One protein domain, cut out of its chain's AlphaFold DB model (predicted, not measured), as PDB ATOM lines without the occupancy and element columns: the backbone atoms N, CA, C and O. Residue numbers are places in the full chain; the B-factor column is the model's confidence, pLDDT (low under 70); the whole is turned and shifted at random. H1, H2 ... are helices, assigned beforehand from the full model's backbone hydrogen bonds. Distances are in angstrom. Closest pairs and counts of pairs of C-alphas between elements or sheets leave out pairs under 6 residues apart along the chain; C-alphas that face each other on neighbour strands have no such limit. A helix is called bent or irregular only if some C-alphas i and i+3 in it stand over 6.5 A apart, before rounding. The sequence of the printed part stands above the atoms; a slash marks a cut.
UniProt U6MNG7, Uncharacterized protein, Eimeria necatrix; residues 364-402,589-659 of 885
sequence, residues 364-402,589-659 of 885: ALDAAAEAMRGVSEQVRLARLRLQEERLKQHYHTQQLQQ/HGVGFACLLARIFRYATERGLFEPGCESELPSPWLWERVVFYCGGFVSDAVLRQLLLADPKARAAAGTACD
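Overview. This is residues 364 to 402 and 589 to 659 of the 885 residues of an uncharacterized protein of Eimeria necatrix (UniProt U6MNG7). Picture a compact clump of short helices with one long helical arm sticking out of it: H3 sits between H1a and H2, the three running nearly along one another, while H4 crosses them on one side and H5 turns off at its end. H1 bends and runs on as H1b, whose residues 388 to 402 stand free. The printed part has 110 residues with five named helices, H1 to H5 in chain order, and no named strand: all helix. The whole is loose, with a radius of gyration of the C-alphas of 17.0 A, and the arm makes the length of its spans, 61 by 28 by 26 A.

Arrangement. Start at H1, residues 364 to 402, by its hydrogen bonds one helix but bent: C-alphas 373 and 376 are 6.9 A apart, and arms H1a, 364 to 373, and H1b, 376 to 402, stand at a steep tilt of 43 degrees. With residues 379 to 386 alone, H1b touches H2, residues 591 to 606; the closest C-alphas, Ala 382 and Glu 606, are 5.3 A apart. H3, residues 623 to 630, touches H1a the same way at a shallow tilt of 4 degrees, closest at C-alphas 368 and 627, 6.5 A. H3 also touches H2, by residues 594 to 601 of H2 alone, at 13 degrees, closest at C-alphas 598 and 628, 5.7 A. H4, residues 637 to 646, forms a helical hairpin with H3, closest at C-alphas 624 and 643, 5.4 A. H5, residues 648 to 654, and H4 touch only at the corner, only just, with 3 pairs of C-alphas within 8 A. In H1a, H1b, H2, H3, H4 and H5 every O i to N i+4 pair is within hydrogen-bond range.

Along the chain. Find C-alpha 364 at (16.449, 13.629, -56.206), where H1a begins; H1b spans 39.1 A to C-alpha 402, and H2 spans 22.0 A. H5 ends at C-alpha 654, (28.580, 11.725, -43.288).

Size, cuts and confidence. Residues 403 to 588 are not printed, with 51.4 A between C-alphas 402 and 589. The H2 to H3 link is long, 16 residues. Residues 657 to 659 have pLDDT under 70.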
ATOM      1  N   ALA A 364      16.266  13.035 -57.525       89.12
ATOM      2  CA  ALA A 364      16.449  13.629 -56.206       89.12
ATOM      3  C   ALA A 364      15.878  15.055 -56.128       89.12
ATOM      4  O   ALA A 364      15.336  15.447 -55.095       89.12
ATOM      5  N   LEU A 365      15.965  15.829 -57.213       89.75
ATOM      6  CA  LEU A 365      15.313  17.136 -57.324       89.75
ATOM      7  C   LEU A 365      13.786  16.987 -57.401       89.75
ATOM      8  O   LEU A 365      13.070  17.740 -56.744       89.75
ATOM      9  N   ASP A 366      13.299  15.978 -58.118       91.25
ATOM     10  CA  ASP A 366      11.888  15.630 -58.253       91.25
ATOM     11  C   ASP A 366      11.301  15.149 -56.918       91.25
ATOM     12  O   ASP A 366      10.266  15.662 -56.488       91.25
ATOM     13  N   ALA A 367      12.003  14.273 -56.189       90.69
ATOM     14  CA  ALA A 367      11.618  13.847 -54.840       90.69
ATOM     15  C   ALA A 367      11.643  15.004 -53.818       90.69
ATOM     16  O   ALA A 367      10.763  15.097 -52.956       90.69
ATOM     17  N   ALA A 368      12.616  15.920 -53.914       89.69
ATOM     18  CA  ALA A 368      12.636  17.142 -53.107       89.69
ATOM     19  C   ALA A 368      11.432  18.043 -53.425       89.69
ATOM     20  O   ALA A 368      10.733  18.490 -52.515       89.69
ATOM     21  N   ALA A 369      11.166  18.279 -54.710       90.06
ATOM     22  CA  ALA A 369      10.046  19.079 -55.181       90.06
ATOM     23  C   ALA A 369       8.692  18.483 -54.769       90.06
ATOM     24  O   ALA A 369       7.809  19.215 -54.323       90.06
ATOM     25  N   GLU A 370       8.521  17.165 -54.875       91.75
ATOM     26  CA  GLU A 370       7.312  16.465 -54.447       91.75
ATOM     27  C   GLU A 370       7.085  16.596 -52.940       91.75
ATOM     28  O   GLU A 370       5.995  17.003 -52.522       91.75
ATOM     29  N   ALA A 371       8.126  16.364 -52.132       89.25
ATOM     30  CA  ALA A 371       8.063  16.589 -50.693       89.25
ATOM     31  C   ALA A 371       7.633  18.034 -50.381       89.25
ATOM     32  O   ALA A 371       6.700  18.243 -49.610       89.25
ATOM     33  N   MET A 372       8.237  19.029 -51.038       89.00
ATOM     34  CA  MET A 372       7.922  20.448 -50.835       89.00
ATOM     35  C   MET A 372       6.499  20.832 -51.279       89.00
ATOM     36  O   MET A 372       5.898  21.705 -50.650       89.00
ATOM     37  N   ARG A 373       5.928  20.177 -52.303       89.94
ATOM     38  CA  ARG A 373       4.520  20.364 -52.713       89.94
ATOM     39  C   ARG A 373       3.538  19.813 -51.673       89.94
ATOM     40  O   ARG A 373       2.554  20.478 -51.363       89.94
ATOM     41  N   GLY A 374       3.808  18.635 -51.102       86.88
ATOM     42  CA  GLY A 374       2.910  17.969 -50.142       86.88
ATOM     43  C   GLY A 374       2.864  18.584 -48.733       86.88
ATOM     44  O   GLY A 374       1.986  18.247 -47.935       86.88
ATOM     45  N   VAL A 375       3.797  19.482 -48.402       86.31
ATOM     46  CA  VAL A 375       3.954  20.068 -47.057       86.31
ATOM     47  C   VAL A 375       2.757  20.898 -46.616       86.31
ATOM     48  O   VAL A 375       2.341  20.779 -45.466       86.31
ATOM     49  N   SER A 376       2.198  21.735 -47.493       84.69
ATOM     50  CA  SER A 376       1.119  22.670 -47.137       84.69
ATOM     51  C   SER A 376      -0.075  21.947 -46.501       84.69
ATOM     52  O   SER A 376      -0.565  22.353 -45.445       84.69
ATOM     53  N   GLU A 377      -0.469  20.818 -47.088       88.69
ATOM     54  CA  GLU A 377      -1.576  19.982 -46.633       88.69
ATOM     55  C   GLU A 377      -1.253  19.246 -45.322       88.69
ATOM     56  O   GLU A 377      -2.040  19.281 -44.372       88.69
ATOM     57  N   GLN A 378      -0.060  18.650 -45.202       88.50
ATOM     58  CA  GLN A 378       0.361  17.976 -43.963       88.50
ATOM     59  C   GLN A 378       0.453  18.951 -42.780       88.50
ATOM     60  O   GLN A 378       0.028  18.636 -41.667       88.50
ATOM     61  N   VAL A 379       0.940  20.167 -43.028       82.56
ATOM     62  CA  VAL A 379       1.053  21.242 -42.035       82.56
ATOM     63  C   VAL A 379      -0.321  21.782 -41.651       82.56
ATOM     64  O   VAL A 379      -0.572  22.022 -40.469       82.56
ATOM     65  N   ARG A 380      -1.241  21.925 -42.613       87.25
ATOM     66  CA  ARG A 380      -2.644  22.281 -42.358       87.25
ATOM     67  C   ARG A 380      -3.303  21.260 -41.426       87.25
ATOM     68  O   ARG A 380      -3.889  21.647 -40.415       87.25
ATOM     69  N   LEU A 381      -3.137  19.966 -41.705       91.06
ATOM     70  CA  LEU A 381      -3.645  18.874 -40.865       91.06
ATOM     71  C   LEU A 381      -2.986  18.846 -39.473       91.06
ATOM     72  O   LEU A 381      -3.678  18.672 -38.470       91.06
ATOM     73  N   ALA A 382      -1.675  19.075 -39.378       83.38
ATOM     74  CA  ALA A 382      -0.964  19.174 -38.103       83.38
ATOM     75  C   ALA A 382      -1.459  20.355 -37.243       83.38
ATOM     76  O   ALA A 382      -1.745  20.184 -36.057       83.38
ATOM     77  N   ARG A 383      -1.642  21.537 -37.850       85.31
ATOM     78  CA  ARG A 383      -2.202  22.727 -37.185       85.31
ATOM     79  C   ARG A 383      -3.624  22.476 -36.674       85.31
ATOM     80  O   ARG A 383      -3.936  22.886 -35.556       85.31
ATOM     81  N   LEU A 384      -4.461  21.768 -37.439       90.00
ATOM     82  CA  LEU A 384      -5.809  21.371 -37.010       90.00
ATOM     83  C   LEU A 384      -5.774  20.438 -35.787       90.00
ATOM     84  O   LEU A 384      -6.468  20.706 -34.805       90.00
ATOM     85  N   ARG A 385      -4.911  19.411 -35.786       90.44
ATOM     86  CA  ARG A 385      -4.721  18.515 -34.626       90.44
ATOM     87  C   ARG A 385      -4.273  19.279 -33.377       90.44
ATOM     88  O   ARG A 385      -4.834  19.078 -32.302       90.44
ATOM     89  N   LEU A 386      -3.333  20.218 -33.510       87.19
ATOM     90  CA  LEU A 386      -2.884  21.057 -32.392       87.19
ATOM     91  C   LEU A 386      -4.009  21.948 -31.834       87.19
ATOM     92  O   LEU A 386      -4.099  22.147 -30.620       87.19
ATOM     93  N   GLN A 387      -4.874  22.499 -32.693       90.62
ATOM     94  CA  GLN A 387      -6.048  23.256 -32.247       90.62
ATOM     95  C   GLN A 387      -7.033  22.358 -31.483       90.62
ATOM     96  O   GLN A 387      -7.511  22.750 -30.417       90.62
ATOM     97  N   GLU A 388      -7.278  21.141 -31.971       94.06
ATOM     98  CA  GLU A 388      -8.119  20.150 -31.297       94.06
ATOM     99  C   GLU A 388      -7.551  19.755 -29.919       94.06
ATOM    100  O   GLU A 388      -8.280  19.743 -28.925       94.06
ATOM    101  N   GLU A 389      -6.240  19.513 -29.811       90.31
ATOM    102  CA  GLU A 389      -5.569  19.253 -28.529       90.31
ATOM    103  C   GLU A 389      -5.701  20.425 -27.551       90.31
ATOM    104  O   GLU A 389      -6.015  20.217 -26.376       90.31
ATOM    105  N   ARG A 390      -5.506  21.667 -28.016       89.12
ATOM    106  CA  ARG A 390      -5.676  22.869 -27.180       89.12
ATOM    107  C   ARG A 390      -7.116  22.997 -26.670       89.12
ATOM    108  O   ARG A 390      -7.315  23.337 -25.503       89.12
ATOM    109  N   LEU A 391      -8.114  22.668 -27.492       95.56
ATOM    110  CA  LEU A 391      -9.522  22.622 -27.079       95.56
ATOM    111  C   LEU A 391      -9.783  21.514 -26.045       95.56
ATOM    112  O   LEU A 391     -10.424  21.781 -25.025       95.56
ATOM    113  N   LYS A 392      -9.230  20.307 -26.239       95.06
ATOM    114  CA  LYS A 392      -9.302  19.197 -25.266       95.06
ATOM    115  C   LYS A 392      -8.669  19.579 -23.919       95.06
ATOM    116  O   LYS A 392      -9.287  19.374 -22.875       95.06
ATOM    117  N   GLN A 393      -7.490  20.207 -23.923       93.38
ATOM    118  CA  GLN A 393      -6.809  20.693 -22.713       93.38
ATOM    119  C   GLN A 393      -7.593  21.801 -21.996       93.38
ATOM    120  O   GLN A 393      -7.697  21.794 -20.765       93.38
ATOM    121  N   HIS A 394      -8.183  22.738 -22.743       95.50
ATOM    122  CA  HIS A 394      -9.043  23.778 -22.177       95.50
ATOM    123  C   HIS A 394     -10.296  23.173 -21.524       95.50
ATOM    124  O   HIS A 394     -10.623  23.502 -20.383       95.50
ATOM    125  N   TYR A 395     -10.963  22.235 -22.204       96.25
ATOM    126  CA  TYR A 395     -12.135  21.534 -21.678       96.25
ATOM    127  C   TYR A 395     -11.808  20.717 -20.417       96.25
ATOM    128  O   TYR A 395     -12.522  20.820 -19.418       96.25
ATOM    129  N   HIS A 396     -10.691  19.985 -20.404       95.12
ATOM    130  CA  HIS A 396     -10.220  19.261 -19.220       95.12
ATOM    131  C   HIS A 396      -9.934  20.208 -18.040       95.12
ATOM    132  O   HIS A 396     -10.360  19.960 -16.912       95.12
ATOM    133  N   THR A 397      -9.286  21.345 -18.306       95.12
ATOM    134  CA  THR A 397      -9.013  22.379 -17.295       95.12
ATOM    135  C   THR A 397     -10.311  22.968 -16.731       95.12
ATOM    136  O   THR A 397     -10.435  23.146 -15.519       95.12
ATOM    137  N   GLN A 398     -11.313  23.207 -17.583       95.75
ATOM    138  CA  GLN A 398     -12.641  23.661 -17.166       95.75
ATOM    139  C   GLN A 398     -13.362  22.611 -16.301       95.75
ATOM    140  O   GLN A 398     -13.965  22.975 -15.291       95.75
ATOM    141  N   GLN A 399     -13.267  21.318 -16.634       95.62
ATOM    142  CA  GLN A 399     -13.807  20.244 -15.792       95.62
ATOM    143  C   GLN A 399     -13.130  20.199 -14.415       95.62
ATOM    144  O   GLN A 399     -13.820  20.093 -13.402       95.62
ATOM    145  N   LEU A 400     -11.801  20.336 -14.347       95.38
ATOM    146  CA  LEU A 400     -11.081  20.409 -13.070       95.38
ATOM    147  C   LEU A 400     -11.535  21.614 -12.233       95.38
ATOM    148  O   LEU A 400     -11.813  21.454 -11.048       95.38
ATOM    149  N   GLN A 401     -11.703  22.794 -12.840       94.25
ATOM    150  CA  GLN A 401     -12.242  23.972 -12.148       94.25
ATOM    151  C   GLN A 401     -13.681  23.759 -11.647       94.25
ATOM    152  O   GLN A 401     -14.015  24.217 -10.557       94.25
ATOM    153  N   GLN A 402     -14.523  23.037 -12.392       92.31
ATOM    154  CA  GLN A 402     -15.878  22.685 -11.950       92.31
ATOM    155  C   GLN A 402     -15.869  21.690 -10.781       92.31
ATOM    156  O   GLN A 402     -16.621  21.887  -9.831       92.31
ATOM    157  N   HIS A 589      26.955  14.327 -40.198       95.19
ATOM    158  CA  HIS A 589      25.748  14.703 -40.949       95.19
ATOM    159  C   HIS A 589      25.195  13.583 -41.847       95.19
ATOM    160  O   HIS A 589      24.841  13.802 -43.000       95.19
ATOM    161  N   GLY A 590      25.146  12.362 -41.314       94.88
ATOM    162  CA  GLY A 590      24.603  11.184 -41.991       94.88
ATOM    163  C   GLY A 590      23.094  10.996 -41.826       94.88
ATOM    164  O   GLY A 590      22.414  11.811 -41.203       94.88
ATOM    165  N   VAL A 591      22.572   9.858 -42.304       94.75
ATOM    166  CA  VAL A 591      21.131   9.516 -42.260       94.75
ATOM    167  C   VAL A 591      20.539   9.672 -40.858       94.75
ATOM    168  O   VAL A 591      19.495  10.297 -40.694       94.75
ATOM    169  N   GLY A 592      21.225   9.172 -39.825       95.62
ATOM    170  CA  GLY A 592      20.764   9.296 -38.438       95.62
ATOM    171  C   GLY A 592      20.617  10.749 -37.969       95.62
ATOM    172  O   GLY A 592      19.662  11.068 -37.261       95.62
ATOM    173  N   PHE A 593      21.514  11.641 -38.408       97.12
ATOM    174  CA  PHE A 593      21.422  13.076 -38.140       97.12
ATOM    175  C   PHE A 593      20.264  13.708 -38.915       97.12
ATOM    176  O   PHE A 593      19.442  14.383 -38.304       97.12
ATOM    177  N   ALA A 594      20.152  13.447 -40.222       96.88
ATOM    178  CA  ALA A 594      19.097  14.012 -41.064       96.88
ATOM    179  C   ALA A 594      17.691  13.607 -40.590       96.88
ATOM    180  O   ALA A 594      16.832  14.469 -40.405       96.88
ATOM    181  N   CYS A 595      17.471  12.322 -40.293       97.06
ATOM    182  CA  CYS A 595      16.213  11.823 -39.736       97.06
ATOM    183  C   CYS A 595      15.912  12.416 -38.349       97.06
ATOM    184  O   CYS A 595      14.763  12.740 -38.052       97.06
ATOM    185  N   LEU A 596      16.920  12.590 -37.481       98.06
ATOM    186  CA  LEU A 596      16.716  13.242 -36.183       98.06
ATOM    187  C   LEU A 596      16.359  14.723 -36.348       98.06
ATOM    188  O   LEU A 596      15.439  15.197 -35.684       98.06
ATOM    189  N   LEU A 597      17.053  15.437 -37.235       98.25
ATOM    190  CA  LEU A 597      16.804  16.846 -37.510       98.25
ATOM    191  C   LEU A 597      15.395  17.045 -38.084       98.25
ATOM    192  O   LEU A 597      14.641  17.863 -37.561       98.25
ATOM    193  N   ALA A 598      14.990  16.228 -39.060       97.94
ATOM    194  CA  ALA A 598      13.631  16.230 -39.597       97.94
ATOM    195  C   ALA A 598      12.574  15.998 -38.508       97.94
ATOM    196  O   ALA A 598      11.587  16.727 -38.449       97.94
ATOM    197  N   ARG A 599      12.803  15.063 -37.575       98.12
ATOM    198  CA  ARG A 599      11.899  14.831 -36.433       98.12
ATOM    199  C   ARG A 599      11.841  16.027 -35.473       98.12
ATOM    200  O   ARG A 599      10.754  16.340 -34.993       98.12
ATOM    201  N   ILE A 600      12.957  16.721 -35.222       98.44
ATOM    202  CA  ILE A 600      12.987  17.952 -34.407       98.44
ATOM    203  C   ILE A 600      12.169  19.066 -35.074       98.44
ATOM    204  O   ILE A 600      11.305  19.653 -34.421       98.44
ATOM    205  N   PHE A 601      12.395  19.332 -36.366       98.12
ATOM    206  CA  PHE A 601      11.615  20.324 -37.113       98.12
ATOM    207  C   PHE A 601      10.133  19.953 -37.163       98.12
ATOM    208  O   PHE A 601       9.291  20.804 -36.896       98.12
ATOM    209  N   ARG A 602       9.807  18.682 -37.423       96.94
ATOM    210  CA  ARG A 602       8.425  18.194 -37.470       96.94
ATOM    211  C   ARG A 602       7.708  18.436 -36.151       96.94
ATOM    212  O   ARG A 602       6.628  19.016 -36.151       96.94
ATOM    213  N   TYR A 603       8.339  18.080 -35.033       97.00
ATOM    214  CA  TYR A 603       7.817  18.376 -33.702       97.00
ATOM    215  C   TYR A 603       7.602  19.879 -33.490       97.00
ATOM    216  O   TYR A 603       6.552  20.293 -33.002       97.00
ATOM    217  N   ALA A 604       8.572  20.715 -33.875       96.94
ATOM    218  CA  ALA A 604       8.436  22.162 -33.764       96.94
ATOM    219  C   ALA A 604       7.247  22.683 -34.594       96.94
ATOM    220  O   ALA A 604       6.434  23.452 -34.082       96.94
ATOM    221  N   THR A 605       7.080  22.218 -35.832       95.94
ATOM    222  CA  THR A 605       5.965  22.601 -36.707       95.94
ATOM    223  C   THR A 605       4.614  22.111 -36.179       95.94
ATOM    224  O   THR A 605       3.668  22.895 -36.092       95.94
ATOM    225  N   GLU A 606       4.518  20.851 -35.741       94.12
ATOM    226  CA  GLU A 606       3.313  20.262 -35.132       94.12
ATOM    227  C   GLU A 606       2.899  20.994 -33.841       94.12
ATOM    228  O   GLU A 606       1.712  21.099 -33.540       94.12
ATOM    229  N   ARG A 607       3.854  21.575 -33.099       94.31
ATOM    230  CA  ARG A 607       3.599  22.423 -31.916       94.31
ATOM    231  C   ARG A 607       3.312  23.896 -32.243       94.31
ATOM    232  O   ARG A 607       2.951  24.648 -31.333       94.31
ATOM    233  N   GLY A 608       3.448  24.317 -33.502       93.06
ATOM    234  CA  GLY A 608       3.346  25.719 -33.923       93.06
ATOM    235  C   GLY A 608       4.516  26.593 -33.454       93.06
ATOM    236  O   GLY A 608       4.346  27.795 -33.278       93.06
ATOM    237  N   LEU A 609       5.674  25.980 -33.203       95.00
ATOM    238  CA  LEU A 609       6.937  26.633 -32.846       95.00
ATOM    239  C   LEU A 609       7.772  27.014 -34.081       95.00
ATOM    240  O   LEU A 609       8.645  27.871 -33.988       95.00
ATOM    241  N   PHE A 610       7.523  26.380 -35.226       96.44
ATOM    242  CA  PHE A 610       8.181  26.669 -36.498       96.44
ATOM    243  C   PHE A 610       7.134  26.792 -37.613       96.44
ATOM    244  O   PHE A 610       6.099  26.120 -37.575       96.44
ATOM    245  N   GLU A 611       7.390  27.663 -38.589       94.25
ATOM    246  CA  GLU A 611       6.545  27.852 -39.769       94.25
ATOM    247  C   GLU A 611       7.293  27.351 -41.019       94.25
ATOM    248  O   GLU A 611       8.384  27.834 -41.312       94.25
ATOM    249  N   PRO A 612       6.754  26.349 -41.733       93.19
ATOM    250  CA  PRO A 612       7.336  25.847 -42.971       93.19
ATOM    251  C   PRO A 612       7.043  26.799 -44.131       93.19
ATOM    252  O   PRO A 612       6.136  27.627 -44.064       93.19
ATOM    253  N   GLY A 613       7.819  26.675 -45.203       91.81
ATOM    254  CA  GLY A 613       7.825  27.625 -46.314       91.81
ATOM    255  C   GLY A 613       8.607  28.912 -46.032       91.81
ATOM    256  O   GLY A 613       8.766  29.721 -46.942       91.81
ATOM    257  N   CYS A 614       9.132  29.108 -44.816       91.50
ATOM    258  CA  CYS A 614      10.086  30.180 -44.544       91.50
ATOM    259  C   CYS A 614      11.377  29.991 -45.353       91.50
ATOM    260  O   CYS A 614      11.895  28.881 -45.479       91.50
ATOM    261  N   GLU A 615      11.940  31.100 -45.824       91.19
ATOM    262  CA  GLU A 615      13.280  31.137 -46.402       91.19
ATOM    263  C   GLU A 615      14.333  31.282 -45.290       91.19
ATOM    264  O   GLU A 615      14.093  31.915 -44.258       91.19
ATOM    265  N   SER A 616      15.508  30.678 -45.480       92.38
ATOM    266  CA  SER A 616      16.649  30.854 -44.576       92.38
ATOM    267  C   SER A 616      17.598  31.901 -45.145       92.38
ATOM    268  O   SER A 616      18.101  31.739 -46.254       92.38
ATOM    269  N   GLU A 617      17.942  32.916 -44.351       93.81
ATOM    270  CA  GLU A 617      18.996  33.891 -44.692       93.81
ATOM    271  C   GLU A 617      20.391  33.245 -44.783       93.81
ATOM    272  O   GLU A 617      21.349  33.841 -45.272       93.81
ATOM    273  N   LEU A 618      20.521  32.029 -44.248       91.44
ATOM    274  CA  LEU A 618      21.729  31.220 -44.240       91.44
ATOM    275  C   LEU A 618      21.358  29.823 -44.762       91.44
ATOM    276  O   LEU A 618      21.193  28.897 -43.959       91.44
ATOM    277  N   PRO A 619      21.147  29.662 -46.081       90.56
ATOM    278  CA  PRO A 619      20.793  28.370 -46.654       90.56
ATOM    279  C   PRO A 619      21.908  27.353 -46.385       90.56
ATOM    280  O   PRO A 619      23.096  27.660 -46.521       90.56
ATOM    281  N   SER A 620      21.528  26.134 -45.993       93.44
ATOM    282  CA  SER A 620      22.498  25.049 -45.827       93.44
ATOM    283  C   SER A 620      23.143  24.700 -47.173       93.44
ATOM    284  O   SER A 620      22.444  24.681 -48.193       93.44
ATOM    285  N   PRO A 621      24.453  24.377 -47.206       92.06
ATOM    286  CA  PRO A 621      25.095  23.867 -48.413       92.06
ATOM    287  C   PRO A 621      24.493  22.539 -48.903       92.06
ATOM    288  O   PRO A 621      24.636  22.230 -50.084       92.06
ATOM    289  N   TRP A 622      23.821  21.763 -48.044       94.00
ATOM    290  CA  TRP A 622      23.211  20.487 -48.430       94.00
ATOM    291  C   TRP A 622      21.757  20.654 -48.862       94.00
ATOM    292  O   TRP A 622      20.973  21.349 -48.212       94.00
ATOM    293  N   LEU A 623      21.369  19.974 -49.946       93.38
ATOM    294  CA  LEU A 623      19.985  20.014 -50.430       93.38
ATOM    295  C   LEU A 623      19.010  19.420 -49.405       93.38
ATOM    296  O   LEU A 623      18.000  20.046 -49.096       93.38
ATOM    297  N   TRP A 624      19.324  18.252 -48.836       96.00
ATOM    298  CA  TRP A 624      18.435  17.570 -47.889       96.00
ATOM    299  C   TRP A 624      18.106  18.434 -46.662       96.00
ATOM    300  O   TRP A 624      16.979  18.399 -46.176       96.00
ATOM    301  N   GLU A 625      19.046  19.256 -46.184       96.44
ATOM    302  CA  GLU A 625      18.811  20.142 -45.040       96.44
ATOM    303  C   GLU A 625      17.938  21.345 -45.425       96.44
ATOM    304  O   GLU A 625      17.036  21.706 -44.669       96.44
ATOM    305  N   ARG A 626      18.139  21.920 -46.624       95.50
ATOM    306  CA  ARG A 626      17.241  22.950 -47.181       95.50
ATOM    307  C   ARG A 626      15.808  22.428 -47.306       95.50
ATOM    308  O   ARG A 626      14.879  23.120 -46.895       95.50
ATOM    309  N   VAL A 627      15.636  21.196 -47.791       95.50
ATOM    310  CA  VAL A 627      14.327  20.529 -47.882       95.50
ATOM    311  C   VAL A 627      13.738  20.303 -46.486       95.50
ATOM    312  O   VAL A 627      12.602  20.689 -46.250       95.50
ATOM    313  N   VAL A 628      14.497  19.777 -45.514       97.12
ATOM    314  CA  VAL A 628      14.020  19.616 -44.122       97.12
ATOM    315  C   VAL A 628      13.551  20.938 -43.507       97.12
ATOM    316  O   VAL A 628      12.490  20.962 -42.880       97.12
ATOM    317  N   PHE A 629      14.312  22.020 -43.697       96.94
ATOM    318  CA  PHE A 629      13.972  23.354 -43.203       96.94
ATOM    319  C   PHE A 629      12.684  23.878 -43.848       96.94
ATOM    320  O   PHE A 629      11.725  24.176 -43.139       96.94
ATOM    321  N   TYR A 630      12.625  23.924 -45.184       95.19
ATOM    322  CA  TYR A 630      11.460  24.426 -45.917       95.19
ATOM    323  C   TYR A 630      10.202  23.604 -45.613       95.19
ATOM    324  O   TYR A 630       9.139  24.157 -45.341       95.19
ATOM    325  N   CYS A 631      10.327  22.275 -45.582       96.00
ATOM    326  CA  CYS A 631       9.235  21.357 -45.274       96.00
ATOM    327  C   CYS A 631       8.837  21.349 -43.788       96.00
ATOM    328  O   CYS A 631       7.916  20.623 -43.412       96.00
ATOM    329  N   GLY A 632       9.543  22.076 -42.911       96.25
ATOM    330  CA  GLY A 632       9.323  22.043 -41.463       96.25
ATOM    331  C   GLY A 632       9.392  20.630 -40.880       96.25
ATOM    332  O   GLY A 632       8.647  20.315 -39.954       96.25
ATOM    333  N   GLY A 633      10.248  19.770 -41.442       96.94
ATOM    334  CA  GLY A 633      10.420  18.371 -41.043       96.94
ATOM    335  C   GLY A 633       9.410  17.368 -41.616       96.94
ATOM    336  O   GLY A 633       9.539  16.173 -41.344       96.94
ATOM    337  N   PHE A 634       8.439  17.793 -42.432       96.19
ATOM    338  CA  PHE A 634       7.522  16.889 -43.147       96.19
ATOM    339  C   PHE A 634       8.186  16.273 -44.392       96.19
ATOM    340  O   PHE A 634       7.798  16.529 -45.528       96.19
ATOM    341  N   VAL A 635       9.218  15.460 -44.161       95.88
ATOM    342  CA  VAL A 635       9.953  14.696 -45.182       95.88
ATOM    343  C   VAL A 635      10.055  13.247 -44.707       95.88
ATOM    344  O   VAL A 635      10.260  13.003 -43.516       95.88
ATOM    345  N   SER A 636       9.886  12.273 -45.604       95.81
ATOM    346  CA  SER A 636       9.996  10.856 -45.240       95.81
ATOM    347  C   SER A 636      11.461  10.430 -45.078       95.81
ATOM    348  O   SER A 636      12.347  10.926 -45.774       95.81
ATOM    349  N   ASP A 637      11.722   9.456 -44.198       96.50
ATOM    350  CA  ASP A 637      13.071   8.897 -44.014       96.50
ATOM    351  C   ASP A 637      13.626   8.283 -45.325       96.50
ATOM    352  O   ASP A 637      14.841   8.228 -45.504       96.50
ATOM    353  N   ALA A 638      12.759   7.866 -46.260       95.69
ATOM    354  CA  ALA A 638      13.141   7.385 -47.590       95.69
ATOM    355  C   ALA A 638      13.647   8.519 -48.501       95.69
ATOM    356  O   ALA A 638      14.754   8.423 -49.028       95.69
ATOM    357  N   VAL A 639      12.899   9.627 -48.609       95.38
ATOM    358  CA  VAL A 639      13.327  10.812 -49.377       95.38
ATOM    359  C   VAL A 639      14.620  11.388 -48.791       95.38
ATOM    360  O   VAL A 639      15.541  11.705 -49.534       95.38
ATOM    361  N   LEU A 640      14.768  11.437 -47.461       96.31
ATOM    362  CA  LEU A 640      16.019  11.889 -46.833       96.31
ATOM    363  C   LEU A 640      17.226  11.016 -47.198       96.31
ATOM    364  O   LEU A 640      18.310  11.555 -47.419       96.31
ATOM    365  N   ARG A 641      17.057   9.688 -47.298       95.25
ATOM    366  CA  ARG A 641      18.118   8.787 -47.781       95.25
ATOM    367  C   ARG A 641      18.447   9.046 -49.247       95.25
ATOM    368  O   ARG A 641      19.626   9.156 -49.563       95.25
ATOM    369  N   GLN A 642      17.442   9.197 -50.110       94.75
ATOM    370  CA  GLN A 642      17.643   9.493 -51.532       94.75
ATOM    371  C   GLN A 642      18.408  10.812 -51.723       94.75
ATOM    372  O   GLN A 642      19.407  10.840 -52.435       94.75
ATOM    373  N   LEU A 643      18.027  11.880 -51.009       94.38
ATOM    374  CA  LEU A 643      18.710  13.180 -51.064       94.38
ATOM    375  C   LEU A 643      20.143  13.136 -50.498       94.38
ATOM    376  O   LEU A 643      21.027  13.815 -51.018       94.38
ATOM    377  N   LEU A 644      20.394  12.344 -49.449       94.12
ATOM    378  CA  LEU A 644      21.742  12.123 -48.900       94.12
ATOM    379  C   LEU A 644      22.637  11.296 -49.829       94.12
ATOM    380  O   LEU A 644      23.838  11.549 -49.909       94.12
ATOM    381  N   LEU A 645      22.069  10.301 -50.513       92.00
ATOM    382  CA  LEU A 645      22.775   9.499 -51.507       92.00
ATOM    383  C   LEU A 645      23.079  10.329 -52.759       92.00
ATOM    384  O   LEU A 645      24.190  10.236 -53.280       92.00
ATOM    385  N   ALA A 646      22.141  11.167 -53.201       93.00
ATOM    386  CA  ALA A 646      22.268  12.003 -54.391       93.00
ATOM    387  C   ALA A 646      23.335  13.109 -54.286       93.00
ATOM    388  O   ALA A 646      23.868  13.512 -55.313       93.00
ATOM    389  N   ASP A 647      23.667  13.588 -53.080       90.75
ATOM    390  CA  ASP A 647      24.684  14.624 -52.844       90.75
ATOM    391  C   ASP A 647      26.035  13.994 -52.419       90.75
ATOM    392  O   ASP A 647      26.192  13.574 -51.264       90.75
ATOM    393  N   PRO A 648      27.068  13.961 -53.292       90.00
ATOM    394  CA  PRO A 648      28.366  13.376 -52.950       90.00
ATOM    395  C   PRO A 648      29.089  14.106 -51.811       90.00
ATOM    396  O   PRO A 648      29.869  13.487 -51.086       90.00
ATOM    397  N   LYS A 649      28.834  15.409 -51.613       89.88
ATOM    398  CA  LYS A 649      29.432  16.194 -50.521       89.88
ATOM    399  C   LYS A 649      28.768  15.855 -49.193       89.88
ATOM    400  O   LYS A 649      29.469  15.747 -48.188       89.88
ATOM    401  N   ALA A 650      27.450  15.655 -49.178       88.81
ATOM    402  CA  ALA A 650      26.746  15.158 -47.997       88.81
ATOM    403  C   ALA A 650      27.197  13.729 -47.648       88.81
ATOM    404  O   ALA A 650      27.541  13.465 -46.494       88.81
ATOM    405  N   ARG A 651      27.310  12.841 -48.646       89.50
ATOM    406  CA  ARG A 651      27.827  11.473 -48.477       89.50
ATOM    407  C   ARG A 651      29.246  11.460 -47.888       89.50
ATOM    408  O   ARG A 651      29.507  10.734 -46.932       89.50
ATOM    409  N   ALA A 652      30.144  12.310 -48.392       90.19
ATOM    410  CA  ALA A 652      31.498  12.454 -47.854       90.19
ATOM    411  C   ALA A 652      31.517  13.032 -46.423       90.19
ATOM    412  O   ALA A 652      32.262  12.544 -45.574       90.19
ATOM    413  N   ALA A 653      30.680  14.035 -46.128       87.88
ATOM    414  CA  ALA A 653      30.575  14.648 -44.798       87.88
ATOM    415  C   ALA A 653      29.965  13.711 -43.736       87.88
ATOM    416  O   ALA A 653      30.287  13.817 -42.551       87.88
ATOM    417  N   ALA A 654      29.113  12.774 -44.150       87.44
ATOM    418  CA  ALA A 654      28.580  11.725 -43.288       87.44
ATOM    419  C   ALA A 654      29.651  10.700 -42.852       87.44
ATOM    420  O   ALA A 654      29.545  10.106 -41.769       87.44
ATOM    421  N   GLY A 655      30.697  10.535 -43.670       86.56
ATOM    422  CA  GLY A 655      31.802   9.599 -43.469       86.56
ATOM    423  C   GLY A 655      31.391   8.127 -43.586       86.56
ATOM    424  O   GLY A 655      30.232   7.793 -43.825       86.56
ATOM    425  N   THR A 656      32.341   7.224 -43.332       74.69
ATOM    426  CA  THR A 656      32.112   5.761 -43.324       74.69
ATOM    427  C   THR A 656      31.139   5.288 -42.238       74.69
ATOM    428  O   THR A 656      30.712   4.143 -42.255       74.69
ATOM    429  N   ALA A 657      30.745   6.163 -41.306       61.56
ATOM    430  CA  ALA A 657      29.693   5.888 -40.328       61.56
ATOM    431  C   ALA A 657      28.291   5.771 -40.962       61.56
ATOM    432  O   ALA A 657      27.361   5.307 -40.304       61.56
ATOM    433  N   CYS A 658      28.123   6.195 -42.220       56.19
ATOM    434  CA  CYS A 658      26.980   5.802 -43.032       56.19
ATOM    435  C   CYS A 658      27.264   4.486 -43.751       56.19
ATOM    436  O   CYS A 658      27.552   4.468 -44.946       56.19
ATOM    437  N   ASP A 659      27.076   3.395 -43.015       60.09
ATOM    438  CA  ASP A 659      26.858   2.060 -43.574       60.09
ATOM    439  C   ASP A 659      25.445   2.022 -44.203       60.09
ATOM    440  O   ASP A 659      24.494   1.433 -43.694       60.09
TER     441      ASP A 659